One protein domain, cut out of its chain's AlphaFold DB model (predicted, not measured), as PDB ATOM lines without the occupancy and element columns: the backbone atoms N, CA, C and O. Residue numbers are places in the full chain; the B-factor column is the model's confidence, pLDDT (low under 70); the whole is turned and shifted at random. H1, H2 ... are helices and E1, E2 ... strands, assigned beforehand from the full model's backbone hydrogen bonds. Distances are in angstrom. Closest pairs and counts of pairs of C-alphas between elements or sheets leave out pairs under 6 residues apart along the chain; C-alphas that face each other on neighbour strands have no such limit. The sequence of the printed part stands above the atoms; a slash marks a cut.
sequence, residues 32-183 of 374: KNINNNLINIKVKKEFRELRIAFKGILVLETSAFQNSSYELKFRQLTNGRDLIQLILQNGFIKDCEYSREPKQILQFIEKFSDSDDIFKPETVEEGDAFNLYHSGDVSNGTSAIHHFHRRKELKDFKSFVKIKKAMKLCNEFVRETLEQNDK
ATOM      1  N   LYS A  32     225.816 215.140  99.324       46.28
ATOM      2  CA  LYS A  32     227.053 214.354  99.172       46.28
ATOM      3  C   LYS A  32     227.310 213.433 100.368       46.28
ATOM      4  O   LYS A  32     227.843 212.341 100.177       46.28
ATOM      5  N   ASN A  33     226.893 213.835 101.570       49.28
ATOM      6  CA  ASN A  33     226.963 213.013 102.783       49.28
ATOM      7  C   ASN A  33     225.851 211.954 102.899       49.28
ATOM      8  O   ASN A  33     225.906 211.115 103.796       49.28
ATOM      9  N   ILE A  34     224.909 211.877 101.949       53.38
ATOM     10  CA  ILE A  34     223.936 210.768 101.855       53.38
ATOM     11  C   ILE A  34     224.575 209.482 101.267       53.38
ATOM     12  O   ILE A  34     223.906 208.497 100.958       53.38
ATOM     13  N   ASN A  35     225.905 209.437 101.139       52.09
ATOM     14  CA  ASN A  35     226.636 208.230 100.742       52.09
ATOM     15  C   ASN A  35     226.555 207.088 101.771       52.09
ATOM     16  O   ASN A  35     226.910 205.952 101.446       52.09
ATOM     17  N   ASN A  36     226.036 207.351 102.971       72.81
ATOM     18  CA  ASN A  36     225.750 206.309 103.944       72.81
ATOM     19  C   ASN A  36     224.375 205.708 103.658       72.81
ATOM     20  O   ASN A  36     223.329 206.291 103.933       72.81
ATOM     21  N   ASN A  37     224.405 204.509 103.090       86.00
ATOM     22  CA  ASN A  37     223.245 203.642 102.983       86.00
ATOM     23  C   ASN A  37     222.583 203.483 104.368       86.00
ATOM     24  O   ASN A  37     223.238 203.052 105.321       86.00
ATOM     25  N   LEU A  38     221.303 203.829 104.470       87.38
ATOM     26  CA  LEU A  38     220.561 203.796 105.728       87.38
ATOM     27  C   LEU A  38     219.100 203.437 105.512       87.38
ATOM     28  O   LEU A  38     218.531 203.684 104.442       87.38
ATOM     29  N   ILE A  39     218.506 202.867 106.554       88.44
ATOM     30  CA  ILE A  39     217.063 202.767 106.732       88.44
ATOM     31  C   ILE A  39     216.738 203.449 108.048       88.44
ATOM     32  O   ILE A  39     217.322 203.120 109.075       88.44
ATOM     33  N   ASN A  40     215.808 204.389 108.016       87.88
ATOM     34  CA  ASN A  40     215.273 205.017 109.208       87.88
ATOM     35  C   ASN A  40     213.760 204.849 109.225       87.88
ATOM     36  O   ASN A  40     213.095 204.996 108.198       87.88
ATOM     37  N   ILE A  41     213.229 204.527 110.397       87.62
ATOM     38  CA  ILE A  41     211.796 204.431 110.626       87.62
ATOM     39  C   ILE A  41     211.449 205.259 111.842       87.62
ATOM     40  O   ILE A  41     212.106 205.156 112.874       87.62
ATOM     41  N   LYS A  42     210.387 206.047 111.715       84.94
ATOM     42  CA  LYS A  42     209.811 206.826 112.804       84.94
ATOM     43  C   LYS A  42     208.328 206.516 112.903       84.94
ATOM     44  O   LYS A  42     207.579 206.754 111.954       84.94
ATOM     45  N   VAL A  43     207.911 205.988 114.045       81.69
ATOM     46  CA  VAL A  43     206.509 205.728 114.365       81.69
ATOM     47  C   VAL A  43     205.961 206.937 115.107       81.69
ATOM     48  O   VAL A  43     206.473 207.343 116.151       81.69
ATOM     49  N   LYS A  44     204.912 207.540 114.558       76.00
ATOM     50  CA  LYS A  44     204.099 208.554 115.226       76.00
ATOM     51  C   LYS A  44     202.674 208.013 115.337       76.00
ATOM     52  O   LYS A  44     202.281 207.167 114.543       76.00
ATOM     53  N   LYS A  45     201.906 208.506 116.310       73.19
ATOM     54  CA  LYS A  45     200.594 207.990 116.755       73.19
ATOM     55  C   LYS A  45     199.764 207.276 115.676       73.19
ATOM     56  O   LYS A  45     199.347 206.151 115.892       73.19
ATOM     57  N   GLU A  46     199.536 207.913 114.528       71.19
ATOM     58  CA  GLU A  46     198.719 207.353 113.434       71.19
ATOM     59  C   GLU A  46     199.467 207.184 112.107       71.19
ATOM     60  O   GLU A  46     198.875 206.814 111.091       71.19
ATOM     61  N   PHE A  47     200.765 207.477 112.088       79.38
ATOM     62  CA  PHE A  47     201.551 207.446 110.868       79.38
ATOM     63  C   PHE A  47     202.985 207.012 111.119       79.38
ATOM     64  O   PHE A  47     203.632 207.413 112.081       79.38
ATOM     65  N   ARG A  48     203.521 206.241 110.184       86.31
ATOM     66  CA  ARG A  48     204.923 205.838 110.171       86.31
ATOM     67  C   ARG A  48     205.603 206.433 108.968       86.31
ATOM     68  O   ARG A  48     205.107 206.334 107.844       86.31
ATOM     69  N   GLU A  49     206.765 206.988 109.221       87.75
ATOM     70  CA  GLU A  49     207.674 207.466 108.204       87.75
ATOM     71  C   GLU A  49     208.800 206.447 108.023       87.75
ATOM     72  O   GLU A  49     209.407 206.014 108.998       87.75
ATOM     73  N   LEU A  50     209.051 206.050 106.780       89.56
ATOM     74  CA  LEU A  50     210.161 205.205 106.360       89.56
ATOM     75  C   LEU A  50     211.045 206.022 105.422       89.56
ATOM     76  O   LEU A  50     210.581 206.540 104.405       89.56
ATOM     77  N   ARG A  51     212.335 206.087 105.733       90.62
ATOM     78  CA  ARG A  51     213.357 206.714 104.901       90.62
ATOM     79  C   ARG A  51     214.413 205.696 104.535       90.62
ATOM     80  O   ARG A  51     214.895 204.959 105.388       90.62
ATOM     81  N   ILE A  52     214.776 205.658 103.261       91.19
ATOM     82  CA  ILE A  52     215.841 204.791 102.762       91.19
ATOM     83  C   ILE A  52     216.771 205.637 101.908       91.19
ATOM     84  O   ILE A  52     216.327 206.243 100.935       91.19
ATOM     85  N   ALA A  53     218.060 205.621 102.231       89.88
ATOM     86  CA  ALA A  53     219.105 206.053 101.316       89.88
ATOM     87  C   ALA A  53     219.894 204.825 100.866       89.88
ATOM     88  O   ALA A  53     220.323 204.017 101.688       89.88
ATOM     89  N   PHE A  54     220.072 204.648  99.560       89.12
ATOM     90  CA  PHE A  54     220.876 203.551  99.034       89.12
ATOM     91  C   PHE A  54     221.503 203.899  97.690       89.12
ATOM     92  O   PHE A  54     220.788 204.066  96.701       89.12
ATOM     93  N   LYS A  55     222.839 203.946  97.623       86.25
ATOM     94  CA  LYS A  55     223.596 204.223  96.383       86.25
ATOM     95  C   LYS A  55     223.057 205.435  95.595       86.25
ATOM     96  O   LYS A  55     222.835 205.339  94.388       86.25
ATOM     97  N   GLY A  56     222.805 206.548  96.288       84.44
ATOM     98  CA  GLY A  56     222.279 207.787  95.694       84.44
ATOM     99  C   GLY A  56     220.777 207.782  95.382       84.44
ATOM    100  O   GLY A  56     220.270 208.744  94.812       84.44
ATOM    101  N   ILE A  57     220.055 206.718  95.742       90.25
ATOM    102  CA  ILE A  57     218.595 206.652  95.655       90.25
ATOM    103  C   ILE A  57     218.008 206.985  97.022       90.25
ATOM    104  O   ILE A  57     218.384 206.361  98.013       90.25
ATOM    105  N   LEU A  58     217.069 207.928  97.055       91.75
ATOM    106  CA  LEU A  58     216.369 208.362  98.261       91.75
ATOM    107  C   LEU A  58     214.898 207.971  98.170       91.75
ATOM    108  O   LEU A  58     214.245 208.249  97.161       91.75
ATOM    109  N   VAL A  59     214.382 207.347  99.223       93.31
ATOM    110  CA  VAL A  59     212.982 206.931  99.344       93.31
ATOM    111  C   VAL A  59     212.406 207.518 100.617       93.31
ATOM    112  O   VAL A  59     212.957 207.278 101.686       93.31
ATOM    113  N   LEU A  60     211.287 208.225 100.512       90.88
ATOM    114  CA  LEU A  60     210.470 208.642 101.648       90.88
ATOM    115  C   LEU A  60     209.087 208.027 101.483       90.88
ATOM    116  O   LEU A  60     208.406 208.296 100.496       90.88
ATOM    117  N   GLU A  61     208.667 207.210 102.437       91.62
ATOM    118  CA  GLU A  61     207.298 206.725 102.524       91.62
ATOM    119  C   GLU A  61     206.663 207.202 103.824       91.62
ATOM    120  O   GLU A  61     207.188 206.962 104.907       91.62
ATOM    121  N   THR A  62     205.508 207.843 103.717       88.19
ATOM    122  CA  THR A  62     204.622 208.091 104.850       88.19
ATOM    123  C   THR A  62     203.438 207.148 104.721       88.19
ATOM    124  O   THR A  62     202.728 207.158 103.717       88.19
ATOM    125  N   SER A  63     203.246 206.308 105.729       87.38
ATOM    126  CA  SER A  63     202.153 205.342 105.800       87.38
ATOM    127  C   SER A  63     201.228 205.692 106.954       87.38
ATOM    128  O   SER A  63     201.707 206.077 108.019       87.38
ATOM    129  N   ALA A  64     199.925 205.549 106.750       83.50
ATOM    130  CA  ALA A  64     198.902 205.776 107.761       83.50
ATOM    131  C   ALA A  64     197.962 204.562 107.836       83.50
ATOM    132  O   ALA A  64     197.790 203.856 106.838       83.50
ATOM    133  N   PHE A  65     197.365 204.334 109.013       72.69
ATOM    134  CA  PHE A  65     196.374 203.267 109.251       72.69
ATOM    135  C   PHE A  65     196.884 201.876 108.863       72.69
ATOM    136  O   PHE A  65     196.232 201.120 108.136       72.69
ATOM    137  N   GLN A  66     198.083 201.549 109.343       72.81
ATOM    138  CA  GLN A  66     198.670 200.222 109.169       72.81
ATOM    139  C   GLN A  66     197.735 199.141 109.687       72.81
ATOM    140  O   GLN A  66     197.013 199.346 110.659       72.81
ATOM    141  N   ASN A  67     197.766 197.988 109.024       68.25
ATOM    142  CA  ASN A  67     196.954 196.823 109.373       68.25
ATOM    143  C   ASN A  67     195.431 197.067 109.301       68.25
ATOM    144  O   ASN A  67     194.660 196.271 109.828       68.25
ATOM    145  N   SER A  68     194.987 198.129 108.621       71.69
ATOM    146  CA  SER A  68     193.573 198.373 108.322       71.69
ATOM    147  C   SER A  68     193.259 198.127 106.844       71.69
ATOM    148  O   SER A  68     194.141 198.172 105.984       71.69
ATOM    149  N   SER A  69     191.974 197.962 106.524       68.88
ATOM    150  CA  SER A  69     191.464 197.963 105.144       68.88
ATOM    151  C   SER A  69     191.542 199.333 104.457       68.88
ATOM    152  O   SER A  69     190.986 199.501 103.372       68.88
ATOM    153  N   TYR A  70     192.161 200.325 105.097       71.69
ATOM    154  CA  TYR A  70     192.297 201.697 104.616       71.69
ATOM    155  C   TYR A  70     193.755 202.158 104.646       71.69
ATOM    156  O   TYR A  70     194.020 203.360 104.658       71.69
ATOM    157  N   GLU A  71     194.697 201.208 104.655       82.19
ATOM    158  CA  GLU A  71     196.121 201.510 104.648       82.19
ATOM    159  C   GLU A  71     196.443 202.420 103.459       82.19
ATOM    160  O   GLU A  71     196.250 202.045 102.297       82.19
ATOM    161  N   LEU A  72     196.964 203.609 103.762       84.69
ATOM    162  CA  LEU A  72     197.375 204.594 102.773       84.69
ATOM    163  C   LEU A  72     198.884 204.804 102.868       84.69
ATOM    164  O   LEU A  72     199.428 205.036 103.949       84.69
ATOM    165  N   LYS A  73     199.566 204.736 101.726       88.50
ATOM    166  CA  LYS A  73     201.010 204.932 101.597       88.50
ATOM    167  C   LYS A  73     201.282 206.007 100.560       88.50
ATOM    168  O   LYS A  73     200.999 205.823  99.380       88.50
ATOM    169  N   PHE A  74     201.878 207.106 101.000       88.44
ATOM    170  CA  PHE A  74     202.460 208.104 100.119       88.44
ATOM    171  C   PHE A  74     203.958 207.844 100.007       88.44
ATOM    172  O   PHE A  74     204.682 207.973 100.992       88.44
ATOM    173  N   ARG A  75     204.425 207.459  98.818       91.81
ATOM    174  CA  ARG A  75     205.820 207.089  98.572       91.81
ATOM    175  C   ARG A  75     206.438 207.993  97.519       91.81
ATOM    176  O   ARG A  75     205.979 208.045  96.386       91.81
ATOM    177  N   GLN A  76     207.541 208.631  97.875       91.19
ATOM    178  CA  GLN A  76     208.357 209.459  97.000       91.19
ATOM    179  C   GLN A  76     209.737 208.815  96.826       91.19
ATOM    180  O   GLN A  76     210.320 208.307  97.784       91.19
ATOM    181  N   LEU A  77     210.252 208.815  95.600       93.50
ATOM    182  CA  LEU A  77     211.504 208.160  95.225       93.50
ATOM    183  C   LEU A  77     212.282 209.039  94.246       93.50
ATOM    184  O   LEU A  77     211.739 209.419  93.210       93.50
ATOM    185  N   THR A  78     213.562 209.300  94.519       91.38
ATOM    186  CA  THR A  78     214.443 210.004  93.576       91.38
ATOM    187  C   THR A  78     215.833 209.391  93.470       91.38
ATOM    188  O   THR A  78     216.343 208.794  94.414       91.38
ATOM    189  N   ASN A  79     216.451 209.555  92.302       89.62
ATOM    190  CA  ASN A  79     217.876 209.311  92.046       89.62
ATOM    191  C   ASN A  79     218.670 210.627  91.853       89.62
ATOM    192  O   ASN A  79     219.776 210.595  91.318       89.62
ATOM    193  N   GLY A  80     218.075 211.783  92.179       85.94
ATOM    194  CA  GLY A  80     218.637 213.117  91.934       85.94
ATOM    195  C   GLY A  80     218.378 213.696  90.533       85.94
ATOM    196  O   GLY A  80     218.665 214.866  90.303       85.94
ATOM    197  N   ARG A  81     217.817 212.915  89.602       86.38
ATOM    198  CA  ARG A  81     217.411 213.353  88.248       86.38
ATOM    199  C   ARG A  81     215.918 213.171  87.984       86.38
ATOM    200  O   ARG A  81     215.310 213.954  87.268       86.38
ATOM    201  N   ASP A  82     215.361 212.103  88.524       86.94
ATOM    202  CA  ASP A  82     213.983 211.674  88.374       86.94
ATOM    203  C   ASP A  82     213.331 211.698  89.755       86.94
ATOM    204  O   ASP A  82     213.916 211.184  90.710       86.94
ATOM    205  N   LEU A  83     212.130 212.255  89.876       87.50
ATOM    206  CA  LEU A  83     211.287 212.169  91.066       87.50
ATOM    207  C   LEU A  83     209.998 211.437  90.697       87.50
ATOM    208  O   LEU A  83     209.279 211.851  89.790       87.50
ATOM    209  N   ILE A  84     209.712 210.353  91.408       90.75
ATOM    210  CA  ILE A  84     208.472 209.588  91.274       90.75
ATOM    211  C   ILE A  84     207.700 209.721  92.571       90.75
ATOM    212  O   ILE A  84     208.279 209.568  93.649       90.75
ATOM    213  N   GLN A  85     206.400 209.967  92.467       88.06
ATOM    214  CA  GLN A  85     205.495 209.977  93.609       88.06
ATOM    215  C   GLN A  85     204.386 208.962  93.359       88.06
ATOM    216  O   GLN A  85     203.834 208.897  92.267       88.06
ATOM    217  N   LEU A  86     204.095 208.144  94.359       89.12
ATOM    218  CA  LEU A  86     203.092 207.093  94.314       89.12
ATOM    219  C   LEU A  86     202.152 207.272  95.497       89.12
ATOM    220  O   LEU A  86     202.609 207.429  96.633       89.12
ATOM    221  N   ILE A  87     200.855 207.167  95.239       85.69
ATOM    222  CA  ILE A  87     199.855 206.955  96.280       85.69
ATOM    223  C   ILE A  87     199.372 205.527  96.141       85.69
ATOM    224  O   ILE A  87     198.880 205.125  95.085       85.69
ATOM    225  N   LEU A  88     199.529 204.755  97.209       86.75
ATOM    226  CA  LEU A  88     199.018 203.402  97.286       86.75
ATOM    227  C   LEU A  88     197.962 203.320  98.376       86.75
ATOM    228  O   LEU A  88     198.179 203.811  99.480       86.75
ATOM    229  N   GLN A  89     196.857 202.651  98.081       83.56
ATOM    230  CA  GLN A  89     195.822 202.322  99.052       83.56
ATOM    231  C   GLN A  89     195.596 200.815  99.011       83.56
ATOM    232  O   GLN A  89     195.362 200.252  97.937       83.56
ATOM    233  N   ASN A  90     195.712 200.152 100.161       81.50
ATOM    234  CA  ASN A  90     195.627 198.691 100.279       81.50
ATOM    235  C   ASN A  90     196.567 197.947  99.312       81.50
ATOM    236  O   ASN A  90     196.209 196.928  98.727       81.50
ATOM    237  N   GLY A  91     197.762 198.500  99.085       81.69
ATOM    238  CA  GLY A  91     198.769 197.935  98.181       81.69
ATOM    239  C   GLY A  91     198.554 198.205  96.685       81.69
ATOM    240  O   GLY A  91     199.442 197.884  95.893       81.69
ATOM    241  N   PHE A  92     197.444 198.832  96.286       83.81
ATOM    242  CA  PHE A  92     197.165 199.197  94.895       83.81
ATOM    243  C   PHE A  92     197.500 200.661  94.627       83.81
ATOM    244  O   PHE A  92     197.231 201.517  95.464       83.81
ATOM    245  N   ILE A  93     198.062 200.952  93.452       84.50
ATOM    246  CA  ILE A  93     198.333 202.330  93.025       84.50
ATOM    247  C   ILE A  93     197.001 203.029  92.756       84.50
ATOM    248  O   ILE A  93     196.169 202.521  92.009       84.50
ATOM    249  N   LYS A  94     196.821 204.183  93.393       82.12
ATOM    250  CA  LYS A  94     195.669 205.076  93.230       82.12
ATOM    251  C   LYS A  94     196.033 206.372  92.529       82.12
ATOM    252  O   LYS A  94     195.168 207.026  91.968       82.12
ATOM    253  N   ASP A  95     197.303 206.750  92.595       79.31
ATOM    254  CA  ASP A  95     197.824 207.907  91.888       79.31
ATOM    255  C   ASP A  95     199.319 207.726  91.641       79.31
ATOM    256  O   ASP A  95     200.026 207.099  92.447       79.31
ATOM    257  N   CYS A  96     199.802 208.282  90.536       84.38
ATOM    258  CA  CYS A  96     201.221 208.322  90.257       84.38
ATOM    259  C   CYS A  96     201.637 209.567  89.481       84.38
ATOM    260  O   CYS A  96     201.021 209.929  88.484       84.38
ATOM    261  N   GLU A  97     202.771 210.119  89.902       79.50
ATOM    262  CA  GLU A  97     203.423 211.274  89.316       79.50
ATOM    263  C   GLU A  97     204.861 210.970  88.895       79.50
ATOM    264  O   GLU A  97     205.608 210.308  89.628       79.50
ATOM    265  N   TYR A  98     205.291 211.561  87.779       83.44
ATOM    266  CA  TYR A  98     206.683 211.558  87.348       83.44
ATOM    267  C   TYR A  98     207.170 212.958  86.973       83.44
ATOM    268  O   TYR A  98     206.607 213.613  86.102       83.44
ATOM    269  N   SER A  99     208.289 213.377  87.565       77.56
ATOM    270  CA  SER A  99     208.888 214.686  87.323       77.56
ATOM    271  C   SER A  99     210.397 214.607  87.101       77.56
ATOM    272  O   SER A  99     211.109 213.854  87.768       77.56
ATOM    273  N   ARG A 100     210.892 215.428  86.168       83.56
ATOM    274  CA  ARG A 100     212.324 215.698  85.934       83.56
ATOM    275  C   ARG A 100     212.715 217.136  86.281       83.56
ATOM    276  O   ARG A 100     213.818 217.569  85.958       83.56
ATOM    277  N   GLU A 101     211.807 217.889  86.891       76.38
ATOM    278  CA  GLU A 101     212.015 219.305  87.180       76.38
ATOM    279  C   GLU A 101     213.034 219.468  88.326       76.38
ATOM    280  O   GLU A 101     212.751 219.038  89.453       76.38
ATOM    281  N   PRO A 102     214.196 220.117  88.098       79.81
ATOM    282  CA  PRO A 102     215.257 220.220  89.102       79.81
ATOM    283  C   PRO A 102     214.790 220.838  90.421       79.81
ATOM    284  O   PRO A 102     215.168 220.371  91.494       79.81
ATOM    285  N   LYS A 103     213.912 221.849  90.362       74.69
ATOM    286  CA  LYS A 103     213.370 222.506  91.560       74.69
ATOM    287  C   LYS A 103     212.583 221.543  92.452       74.69
ATOM    288  O   LYS A 103     212.701 221.616  93.670       74.69
ATOM    289  N   GLN A 104     211.803 220.637  91.863       72.06
ATOM    290  CA  GLN A 104     211.001 219.673  92.624       72.06
ATOM    291  C   GLN A 104     211.880 218.625  93.304       72.06
ATOM    292  O   GLN A 104     211.649 218.261  94.454       72.06
ATOM    293  N   ILE A 105     212.910 218.170  92.591       83.62
ATOM    294  CA  ILE A 105     213.884 217.211  93.110       83.62
ATOM    295  C   ILE A 105     214.644 217.827  94.287       83.62
ATOM    296  O   ILE A 105     214.759 217.187  95.329       83.62
ATOM    297  N   LEU A 106     215.093 219.080  94.160       81.31
ATOM    298  CA  LEU A 106     215.774 219.798  95.241       81.31
ATOM    299  C   LEU A 106     214.884 219.958  96.477       81.31
ATOM    300  O   LEU A 106     215.316 219.624  97.573       81.31
ATOM    301  N   GLN A 107     213.623 220.361  96.309       78.69
ATOM    302  CA  GLN A 107     212.684 220.480  97.432       78.69
ATOM    303  C   GLN A 107     212.403 219.139  98.119       78.69
ATOM    304  O   GLN A 107     212.296 219.075  99.344       78.69
ATOM    305  N   PHE A 108     212.283 218.052  97.349       84.81
ATOM    306  CA  PHE A 108     212.165 216.715  97.926       84.81
ATOM    307  C   PHE A 108     213.412 216.360  98.745       84.81
ATOM    308  O   PHE A 108     213.289 215.866  99.863       84.81
ATOM    309  N   ILE A 109     214.600 216.611  98.194       84.44
ATOM    310  CA  ILE A 109     215.878 216.325  98.849       84.44
ATOM    311  C   ILE A 109     216.026 217.132 100.144       84.44
ATOM    312  O   ILE A 109     216.459 216.583 101.158       84.44
ATOM    313  N   GLU A 110     215.630 218.406 100.128       79.94
ATOM    314  CA  GLU A 110     215.565 219.253 101.318       79.94
ATOM    315  C   GLU A 110     214.648 218.610 102.358       79.94
ATOM    316  O   GLU A 110     215.132 218.268 103.426       79.94
ATOM    317  N   LYS A 111     213.389 218.287 102.023       77.94
ATOM    318  CA  LYS A 111     212.450 217.596 102.936       77.94
ATOM    319  C   LYS A 111     212.988 216.250 103.454       77.94
ATOM    320  O   LYS A 111     212.773 215.883 104.613       77.94
ATOM    321  N   PHE A 112     213.680 215.491 102.604       83.44
ATOM    322  CA  PHE A 112     214.332 214.237 102.986       83.44
ATOM    323  C   PHE A 112     215.474 214.468 103.992       83.44
ATOM    324  O   PHE A 112     215.753 213.603 104.820       83.44
ATOM    325  N   SER A 113     216.105 215.638 103.952       76.38
ATOM    326  CA  SER A 113     217.219 216.007 104.831       76.38
ATOM    327  C   SER A 113     216.785 216.806 106.067       76.38
ATOM    328  O   SER A 113     217.514 216.829 107.050       76.38
ATOM    329  N   ASP A 114     215.615 217.449 106.025       67.44
ATOM    330  CA  ASP A 114     215.113 218.422 107.012       67.44
ATOM    331  C   ASP A 114     214.492 217.787 108.269       67.44
ATOM    332  O   ASP A 114     213.891 218.467 109.092       67.44
ATOM    333  N   SER A 115     214.614 216.470 108.453       57.38
ATOM    334  CA  SER A 115     214.340 215.883 109.766       57.38
ATOM    335  C   SER A 115     215.605 215.986 110.608       57.38
ATOM    336  O   SER A 115     216.536 215.196 110.416       57.38
ATOM    337  N   ASP A 116     215.599 216.941 111.536       51.31
ATOM    338  CA  ASP A 116     216.646 217.223 112.523       51.31
ATOM    339  C   ASP A 116     217.241 215.983 113.220       51.31
ATOM    340  O   ASP A 116     218.358 216.065 113.715       51.31
ATOM    341  N   ASP A 117     216.555 214.839 113.221       52.31
ATOM    342  CA  ASP A 117     216.968 213.627 113.934       52.31
ATOM    343  C   ASP A 117     217.937 212.729 113.129       52.31
ATOM    344  O   ASP A 117     218.856 212.148 113.692       52.31
ATOM    345  N   ILE A 118     217.818 212.623 111.796       53.84
ATOM    346  CA  ILE A 118     218.552 211.588 111.011       53.84
ATOM    347  C   ILE A 118     220.062 211.827 110.971       53.84
ATOM    348  O   ILE A 118     220.841 210.886 110.827       53.84
ATOM    349  N   PHE A 119     220.474 213.087 111.092       53.12
ATOM    350  CA  PHE A 119     221.878 213.492 111.067       53.12
ATOM    351  C   PHE A 119     222.365 214.028 112.421       53.12
ATOM    352  O   PHE A 119     223.477 214.547 112.494       53.12
ATOM    353  N   LYS A 120     221.557 213.886 113.486       53.00
ATOM    354  CA  LYS A 120     221.968 214.109 114.879       53.00
ATOM    355  C   LYS A 120     222.120 212.745 115.568       53.00
ATOM    356  O   LYS A 120     221.166 212.276 116.193       53.00
ATOM    357  N   PRO A 121     223.305 212.105 115.471       50.38
ATOM    358  CA  PRO A 121     223.554 210.769 116.027       50.38
ATOM    359  C   PRO A 121     223.308 210.670 117.543       50.38
ATOM    360  O   PRO A 121     223.146 209.578 118.064       50.38
ATOM    361  N   GLU A 122     223.231 211.802 118.246       48.59
ATOM    362  CA  GLU A 122     222.984 211.883 119.689       48.59
ATOM    363  C   GLU A 122     221.510 211.662 120.091       48.59
ATOM    364  O   GLU A 122     221.228 211.471 121.269       48.59
ATOM    365  N   THR A 123     220.561 211.690 119.141       50.59
ATOM    366  CA  THR A 123     219.105 211.631 119.428       50.59
ATOM    367  C   THR A 123     218.385 210.411 118.854       50.59
ATOM    368  O   THR A 123     217.208 210.202 119.149       50.59
ATOM    369  N   VAL A 124     219.066 209.603 118.038       57.78
ATOM    370  CA  VAL A 124     218.475 208.441 117.366       57.78
ATOM    371  C   VAL A 124     219.222 207.194 117.797       57.78
ATOM    372  O   VAL A 124     220.406 207.049 117.510       57.78
ATOM    373  N   GLU A 125     218.520 206.283 118.464       59.16
ATOM    374  CA  GLU A 125     219.097 204.996 118.832       59.16
ATOM    375  C   GLU A 125     219.342 204.154 117.571       59.16
ATOM    376  O   GLU A 125     218.449 203.933 116.738       59.16
ATOM    377  N   GLU A 126     220.582 203.688 117.421       67.62
ATOM    378  CA  GLU A 126     220.912 202.631 116.473       67.62
ATOM    379  C   GLU A 126     220.146 201.370 116.892       67.62
ATOM    380  O   GLU A 126     220.251 200.905 118.026       67.62
ATOM    381  N   GLY A 127     219.309 200.844 115.998       69.25
ATOM    382  CA  GLY A 127     218.330 199.825 116.365       69.25
ATOM    383  C   GLY A 127     217.833 199.014 115.177       69.25
ATOM    384  O   GLY A 127     218.179 199.270 114.020       69.25
ATOM    385  N   ASP A 128     216.999 198.008 115.447       76.12
ATOM    386  CA  ASP A 128     216.474 197.134 114.397       76.12
ATOM    387  C   ASP A 128     215.287 197.786 113.668       76.12
ATOM    388  O   ASP A 128     214.112 197.508 113.929       76.12
ATOM    389  N   ALA A 129     215.609 198.663 112.713       80.19
ATOM    390  CA  ALA A 129     214.627 199.275 111.827       80.19
ATOM    391  C   ALA A 129     213.811 198.227 111.037       80.19
ATOM    392  O   ALA A 129     212.669 198.493 110.672       80.19
ATOM    393  N   PHE A 130     214.328 197.019 110.786       80.25
ATOM    394  CA  PHE A 130     213.547 195.984 110.101       80.25
ATOM    395  C   PHE A 130     212.457 195.437 111.011       80.25
ATOM    396  O   PHE A 130     211.304 195.358 110.587       80.25
ATOM    397  N   ASN A 131     212.782 195.119 112.262       79.12
ATOM    398  CA  ASN A 131     211.773 194.688 113.228       79.12
ATOM    399  C   ASN A 131     210.762 195.802 113.490       79.12
ATOM    400  O   ASN A 131     209.565 195.528 113.492       79.12
ATOM    401  N   LEU A 132     211.209 197.057 113.605       79.94
ATOM    402  CA  LEU A 132     210.316 198.203 113.793       79.94
ATOM    403  C   LEU A 132     209.324 198.381 112.627       79.94
ATOM    404  O   LEU A 132     208.193 198.811 112.833       79.94
ATOM    405  N   TYR A 133     209.714 198.028 111.398       80.19
ATOM    406  CA  TYR A 133     208.812 198.068 110.243       80.19
ATOM    407  C   TYR A 133     207.711 197.002 110.292       80.19
ATOM    408  O   TYR A 133     206.588 197.256 109.845       80.19
ATOM    409  N   HIS A 134     208.043 195.807 110.783       76.62
ATOM    410  CA  HIS A 134     207.136 194.655 110.815       76.62
ATOM    411  C   HIS A 134     206.319 194.576 112.108       76.62
ATOM    412  O   HIS A 134     205.263 193.949 112.124       76.62
ATOM    413  N   SER A 135     206.790 195.215 113.177       68.50
ATOM    414  CA  SER A 135     206.093 195.273 114.459       68.50
ATOM    415  C   SER A 135     204.898 196.214 114.340       68.50
ATOM    416  O   SER A 135     205.057 197.397 114.050       68.50
ATOM    417  N   GLY A 136     203.692 195.667 114.511       57.22
ATOM    418  CA  GLY A 136     202.436 196.416 114.403       57.22
ATOM    419  C   GLY A 136     202.102 197.270 115.629       57.22
ATOM    420  O   GLY A 136     201.370 198.241 115.485       57.22
ATOM    421  N   ASP A 137     202.668 196.940 116.795       54.62
ATOM    422  CA  ASP A 137     202.429 197.618 118.072       54.62
ATOM    423  C   ASP A 137     203.728 198.217 118.600       54.62
ATOM    424  O   ASP A 137     204.556 197.537 119.205       54.62
ATOM    425  N   VAL A 138     203.933 199.506 118.339       62.94
ATOM    426  CA  VAL A 138     205.097 200.232 118.843       62.94
ATOM    427  C   VAL A 138     204.646 201.579 119.380       62.94
ATOM    428  O   VAL A 138     203.812 202.256 118.775       62.94
ATOM    429  N   SER A 139     205.191 201.967 120.533       68.50
ATOM    430  CA  SER A 139     204.883 203.232 121.193       68.50
ATOM    431  C   SER A 139     205.060 204.435 120.262       68.50
ATOM    432  O   SER A 139     206.008 204.527 119.481       68.50
ATOM    433  N   ASN A 140     204.148 205.401 120.375       72.31
ATOM    434  CA  ASN A 140     204.269 206.681 119.685       72.31
ATOM    435  C   ASN A 140     205.608 207.356 120.031       72.31
ATOM    436  O   ASN A 140     205.940 207.494 121.205       72.31
ATOM    437  N   GLY A 141     206.336 207.819 119.015       71.81
ATOM    438  CA  GLY A 141     207.624 208.491 119.180       71.81
ATOM    439  C   GLY A 141     208.833 207.577 118.993       71.81
ATOM    440  O   GLY A 141     209.942 208.093 118.881       71.81
ATOM    441  N   THR A 142     208.647 206.257 118.885       81.06
ATOM    442  CA  THR A 142     209.758 205.337 118.619       81.06
ATOM    443  C   THR A 142     210.377 205.609 117.253       81.06
ATOM    444  O   THR A 142     209.685 205.760 116.240       81.06
ATOM    445  N   SER A 143     211.706 205.639 117.214       83.38
ATOM    446  CA  SER A 143     212.474 205.710 115.980       83.38
ATOM    447  C   SER A 143     213.643 204.739 116.026       83.38
ATOM    448  O   SER A 143     214.162 204.463 117.101       83.38
ATOM    449  N   ALA A 144     214.033 204.215 114.871       85.19
ATOM    450  CA  ALA A 144     215.215 203.376 114.731       85.19
ATOM    451  C   ALA A 144     215.928 203.724 113.431       85.19
ATOM    452  O   ALA A 144     215.289 203.930 112.389       85.19
ATOM    453  N   ILE A 145     217.253 203.770 113.485       84.75
ATOM    454  CA  ILE A 145     218.108 203.898 112.310       84.75
ATOM    455  C   ILE A 145     219.029 202.689 112.208       84.75
ATOM    456  O   ILE A 145     219.555 202.198 113.202       84.75
ATOM    457  N   HIS A 146     219.210 202.211 110.983       85.38
ATOM    458  CA  HIS A 146     220.131 201.138 110.664       85.38
ATOM    459  C   HIS A 146     220.975 201.529 109.454       85.38
ATOM    460  O   HIS A 146     220.453 201.710 108.346       85.38
ATOM    461  N   HIS A 147     222.284 201.647 109.663       85.31
ATOM    462  CA  HIS A 147     223.262 201.829 108.597       85.31
ATOM    463  C   HIS A 147     223.726 200.470 108.082       85.31
ATOM    464  O   HIS A 147     223.925 199.538 108.852       85.31
ATOM    465  N   PHE A 148     223.906 200.343 106.770       83.00
ATOM    466  CA  PHE A 148     224.265 199.059 106.167       83.00
ATOM    467  C   PHE A 148     225.175 199.249 104.957       83.00
ATOM    468  O   PHE A 148     225.093 200.245 104.251       83.00
ATOM    469  N   HIS A 149     226.032 198.285 104.630       80.75
ATOM    470  CA  HIS A 149     226.965 198.456 103.504       80.75
ATOM    471  C   HIS A 149     226.543 197.686 102.255       80.75
ATOM    472  O   HIS A 149     226.753 198.143 101.125       80.75
ATOM    473  N   ARG A 150     225.937 196.508 102.423       77.25
ATOM    474  CA  ARG A 150     225.659 195.589 101.319       77.25
ATOM    475  C   ARG A 150     224.176 195.585 100.983       77.25
ATOM    476  O   ARG A 150     223.301 195.538 101.836       77.25
ATOM    477  N   ARG A 151     223.873 195.476  99.687       75.19
ATOM    478  CA  ARG A 151     222.489 195.376  99.182       75.19
ATOM    479  C   ARG A 151     221.682 194.222  99.798       75.19
ATOM    480  O   ARG A 151     220.462 194.298  99.816       75.19
ATOM    481  N   LYS A 152     222.342 193.140 100.232       78.75
ATOM    482  CA  LYS A 152     221.681 191.974 100.847       78.75
ATOM    483  C   LYS A 152     221.021 192.297 102.192       78.75
ATOM    484  O   LYS A 152     220.098 191.597 102.578       78.75
ATOM    485  N   GLU A 153     221.481 193.350 102.864       79.44
ATOM    486  CA  GLU A 153     220.934 193.819 104.141       79.44
ATOM    487  C   GLU A 153     219.621 194.580 103.926       79.44
ATOM    488  O   GLU A 153     218.770 194.596 104.796       79.44
ATOM    489  N   LEU A 154     219.388 195.091 102.711       79.94
ATOM    490  CA  LEU A 154     218.174 195.782 102.267       79.94
ATOM    491  C   LEU A 154     217.009 194.786 102.030       79.94
ATOM    492  O   LEU A 154     216.364 194.860 100.986       79.94
ATOM    493  N   LYS A 155     216.803 193.829 102.955       80.19
ATOM    494  CA  LYS A 155     215.920 192.639 102.892       80.19
ATOM    495  C   LYS A 155     214.588 192.908 102.169       80.19
ATOM    496  O   LYS A 155     214.513 192.780 100.941       80.19
ATOM    497  N   ASP A 156     213.566 193.335 102.905       79.81
ATOM    498  CA  ASP A 156     212.193 193.525 102.405       79.81
ATOM    499  C   ASP A 156     212.059 194.782 101.533       79.81
ATOM    500  O   ASP A 156     211.182 194.902 100.672       79.81
ATOM    501  N   PHE A 157     213.019 195.698 101.656       86.62
ATOM    502  CA  PHE A 157     213.007 196.984 100.966       86.62
ATOM    503  C   PHE A 157     213.734 196.980  99.612       86.62
ATOM    504  O   PHE A 157     213.741 197.990  98.904       86.62
ATOM    505  N   LYS A 158     214.329 195.855  99.177       86.75
ATOM    506  CA  LYS A 158     215.119 195.769  97.925       86.75
ATOM    507  C   LYS A 158     214.349 196.243  96.694       86.75
ATOM    508  O   LYS A 158     214.955 196.652  95.698       86.75
ATOM    509  N   SER A 159     213.023 196.123  96.722       86.44
ATOM    510  CA  SER A 159     212.145 196.569  95.642       86.44
ATOM    511  C   SER A 159     211.853 198.075  95.670       86.44
ATOM    512  O   SER A 159     211.600 198.632  94.604       86.44
ATOM    513  N   PHE A 160     211.963 198.734  96.829       88.81
ATOM    514  CA  PHE A 160     211.614 200.145  97.032       88.81
ATOM    515  C   PHE A 160     212.639 201.059  96.354       88.81
ATOM    516  O   PHE A 160     212.284 202.063  95.751       88.81
ATOM    517  N   VAL A 161     213.908 200.645  96.346       89.31
ATOM    518  CA  VAL A 161     215.018 201.384  95.723       89.31
ATOM    519  C   VAL A 161     215.154 201.129  94.211       89.31
ATOM    520  O   VAL A 161     216.144 201.513  93.593       89.31
ATOM    521  N   LYS A 162     214.204 200.435  93.567       90.94
ATOM    522  CA  LYS A 162     214.240 200.173  92.114       90.94
ATOM    523  C   LYS A 162     213.434 201.228  91.354       90.94
ATOM    524  O   LYS A 162     212.308 200.957  90.943       90.94
ATOM    525  N   ILE A 163     214.042 202.383  91.075       88.56
ATOM    526  CA  ILE A 163     213.365 203.504  90.395       88.56
ATOM    527  C   ILE A 163     212.713 203.114  89.064       88.56
ATOM    528  O   ILE A 163     211.540 203.394  88.854       88.56
ATOM    529  N   LYS A 164     213.393 202.322  88.224       89.56
ATOM    530  CA  LYS A 164     212.824 201.815  86.961       89.56
ATOM    531  C   LYS A 164     211.558 200.971  87.160       89.56
ATOM    532  O   LYS A 164     210.683 200.981  86.303       89.56
ATOM    533  N   LYS A 165     211.449 200.239  88.279       90.50
ATOM    534  CA  LYS A 165     210.244 199.459  88.605       90.50
ATOM    535  C   LYS A 165     209.093 200.393  88.979       90.50
ATOM    536  O   LYS A 165     207.990 200.185  88.493       90.50
ATOM    537  N   ALA A 166     209.361 201.417  89.790       89.50
ATOM    538  CA  ALA A 166     208.371 202.437  90.131       89.50
ATOM    539  C   ALA A 166     207.887 203.194  88.882       89.50
ATOM    540  O   ALA A 166     206.686 203.344  88.705       89.50
ATOM    541  N   MET A 167     208.793 203.560  87.964       88.19
ATOM    542  CA  MET A 167     208.420 204.183  86.683       88.19
ATOM    543  C   MET A 167     207.527 203.271  85.848       88.19
ATOM    544  O   MET A 167     206.532 203.723  85.299       88.19
ATOM    545  N   LYS A 168     207.871 201.981  85.752       89.62
ATOM    546  CA  LYS A 168     207.071 201.017  84.993       89.62
ATOM    547  C   LYS A 168     205.644 200.931  85.542       89.62
ATOM    548  O   LYS A 168     204.706 201.053  84.769       89.62
ATOM    549  N   LEU A 169     205.510 200.791  86.861       87.62
ATOM    550  CA  LEU A 169     204.214 200.758  87.539       87.62
ATOM    551  C   LEU A 169     203.413 202.049  87.321       87.62
ATOM    552  O   LEU A 169     202.218 201.997  87.056       87.62
ATOM    553  N   CYS A 170     204.084 203.201  87.395       85.62
ATOM    554  CA  CYS A 170     203.486 204.503  87.113       85.62
ATOM    555  C   CYS A 170     202.924 204.578  85.693       85.62
ATOM    556  O   CYS A 170     201.767 204.926  85.492       85.62
ATOM    557  N   ASN A 171     203.740 204.203  84.706       85.19
ATOM    558  CA  ASN A 171     203.364 204.245  83.298       85.19
ATOM    559  C   ASN A 171     202.209 203.282  82.991       85.19
ATOM    560  O   ASN A 171     201.333 203.622  82.203       85.19
ATOM    561  N   GLU A 172     202.202 202.096  83.609       86.00
ATOM    562  CA  GLU A 172     201.095 201.139  83.511       86.00
ATOM    563  C   GLU A 172     199.794 201.752  84.055       86.00
ATOM    564  O   GLU A 172     198.798 201.777  83.335       86.00
ATOM    565  N   PHE A 173     199.830 202.338  85.259       83.06
ATOM    566  CA  PHE A 173     198.682 203.015  85.872       83.06
ATOM    567  C   PHE A 173     198.163 204.188  85.027       83.06
ATOM    568  O   PHE A 173     196.962 204.291  84.771       83.06
ATOM    569  N   VAL A 174     199.060 205.063  84.561       76.44
ATOM    570  CA  VAL A 174     198.698 206.223  83.733       76.44
ATOM    571  C   VAL A 174     198.060 205.768  82.424       76.44
ATOM    572  O   VAL A 174     197.022 206.300  82.043       76.44
ATOM    573  N   ARG A 175     198.626 204.754  81.756       77.06
ATOM    574  CA  ARG A 175     198.061 204.202  80.517       77.06
ATOM    575  C   ARG A 175     196.639 203.679  80.733       77.06
ATOM    576  O   ARG A 175     195.743 204.041  79.978       77.06
ATOM    577  N   GLU A 176     196.421 202.891  81.783       71.94
ATOM    578  CA  GLU A 176     195.092 202.361  82.123       71.94
ATOM    579  C   GLU A 176     194.085 203.462  82.481       71.94
ATOM    580  O   GLU A 176     192.897 203.335  82.189       71.94
ATOM    581  N   THR A 177     194.555 204.544  83.103       65.31
ATOM    582  CA  THR A 177     193.725 205.688  83.502       65.31
ATOM    583  C   THR A 177     193.349 206.560  82.298       65.31
ATOM    584  O   THR A 177     192.210 207.013  82.193       65.31
ATOM    585  N   LEU A 178     194.274 206.772  81.356       63.09
ATOM    586  CA  LEU A 178     194.017 207.511  80.113       63.09
ATOM    587  C   LEU A 178     193.018 206.775  79.211       63.09
ATOM    588  O   LEU A 178     192.096 207.400  78.698       63.09
ATOM    589  N   GLU A 179     193.131 205.448  79.099       58.31
ATOM    590  CA  GLU A 179     192.197 204.610  78.328       58.31
ATOM    591  C   GLU A 179     190.744 204.673  78.861       58.31
ATOM    592  O   GLU A 179     189.801 204.399  78.117       58.31
ATOM    593  N   GLN A 180     190.538 205.063  80.127       54.06
ATOM    594  CA  GLN A 180     189.211 205.204  80.746       54.06
ATOM    595  C   GLN A 180     188.691 206.655  80.786       54.06
ATOM    596  O   GLN A 180     187.475 206.872  80.778       54.06
ATOM    597  N   ASN A 181     189.582 207.654  80.794       50.28
ATOM    598  CA  ASN A 181     189.232 209.062  81.031       50.28
ATOM    599  C   ASN A 181     188.668 209.825  79.822       50.28
ATOM    600  O   ASN A 181     187.986 210.832  80.036       50.28
ATOM    601  N   ASP A 182     188.845 209.338  78.589       47.28
ATOM    602  CA  ASP A 182     188.306 209.994  77.379       47.28
ATOM    603  C   ASP A 182     186.764 210.031  77.326       47.28
ATOM    604  O   ASP A 182     186.182 210.797  76.559       47.28
ATOM    605  N   LYS A 183     186.068 209.263  78.178       44.72
ATOM    606  CA  LYS A 183     184.597 209.292  78.292       44.72
ATOM    607  C   LYS A 183     184.050 210.029  79.521       44.72
ATOM    608  O   LYS A 183     182.877 210.396  79.498       44.72
TER     609      LYS A 183
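This is residues 32 to 183 of the 374 residues of the protein "PLA2G" of Mytilus coruscus (UniProt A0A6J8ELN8). The domain is a broad, twisted wall of seven antiparallel strands with helices on both faces. On one face the long helix H4 crosses the strands E6, E5 and E4 at one edge, and the short H3 covers E1 and E7 at the other; H2 crosses the opposite face, and residues 178 to 183, at and after the end of H4, stick out. The printed part has 152 residues, with four named helices and seven named strands in the order H1 E1 E2 E3 E4 E5 E6 H2 H3 E7 H4; the sheet runs E6 E5 E4 E3 E2 E1 E7, and the class is mixed, helices and strands. It is compact, with a radius of gyration of the C-alphas of 15.9 A and spans of 55 by 37 by 28 A.

The sheet holds, strand beside strand, E6 (residues 92 to 99), E5 (83 to 89), E4 (72 to 78), E3 (57 to 64), E2 (47 to 54), E1 (38 to 44) and E7 (143 to 147). E1 to E6 form a meander, each strand the antiparallel neighbour of the one before. Backbone pairs within hydrogen-bond range include N 97 and O 85, 2.9 A, for E6 and E5; N 86 and O 75, 2.8 A, for E5 and E4; N 76 and O 60, 2.8 A, for E4 and E3; N 50 and O 61, 2.8 A, for E3 and E2; N 40 and O 51, 2.8 A, for E2 and E1; and N 41 and O 144, 2.9 A, for E1 and E7. E6 bends by 56 degrees at residue 95. H4, residues 163 to 181, is on the sheet at a height of 7.3 A, over E6, E5 and, only just, with 3 C-alphas, E4. It runs across the strands, at 64 degrees to E5 on the local plane; its closest C-alphas to E6 are those of Cys 170 and Cys 96, 5.4 A apart. H3, residues 129 to 134, is on the same face, only just over E1 and E7 with 3 C-alphas on each; the closest C-alphas of H3 and E7 are those of Ala 129 and Ala 144, 5.1 A apart. H2, residues 102 to 113, is on the opposite face at a height of 9.1 A, and the three layers are H3 and H4, the sheet, and H2. H1, residues 32 to 35, only grazes the sheet, with residues 34 to 35. Every O i to N i+4 pair is within hydrogen-bond range in H2 and H3, and 14 of 15 in H4; H1 is too short for such a pair.

H4 is 26.5 A long from first to last C-alpha, E3 23.1 A, E2 23.0 A and H2 16.4 A. H1 begins at C-alpha 32 (227.053, 214.354, 99.172), and H4 ends at C-alpha 181 (189.232, 209.062, 81.031).

The C-alphas farthest apart, of Glu 122 and Lys 183, are 56.5 A apart. The printed part has no cut; the links H2 to H3 and E7 to H4 are long, with 15 residues each. Mean pLDDT of the printed part is 77.9, and residues 32 to 35, 67, 69, 114 to 127, 135 to 139 and 177 to 183 are under 70.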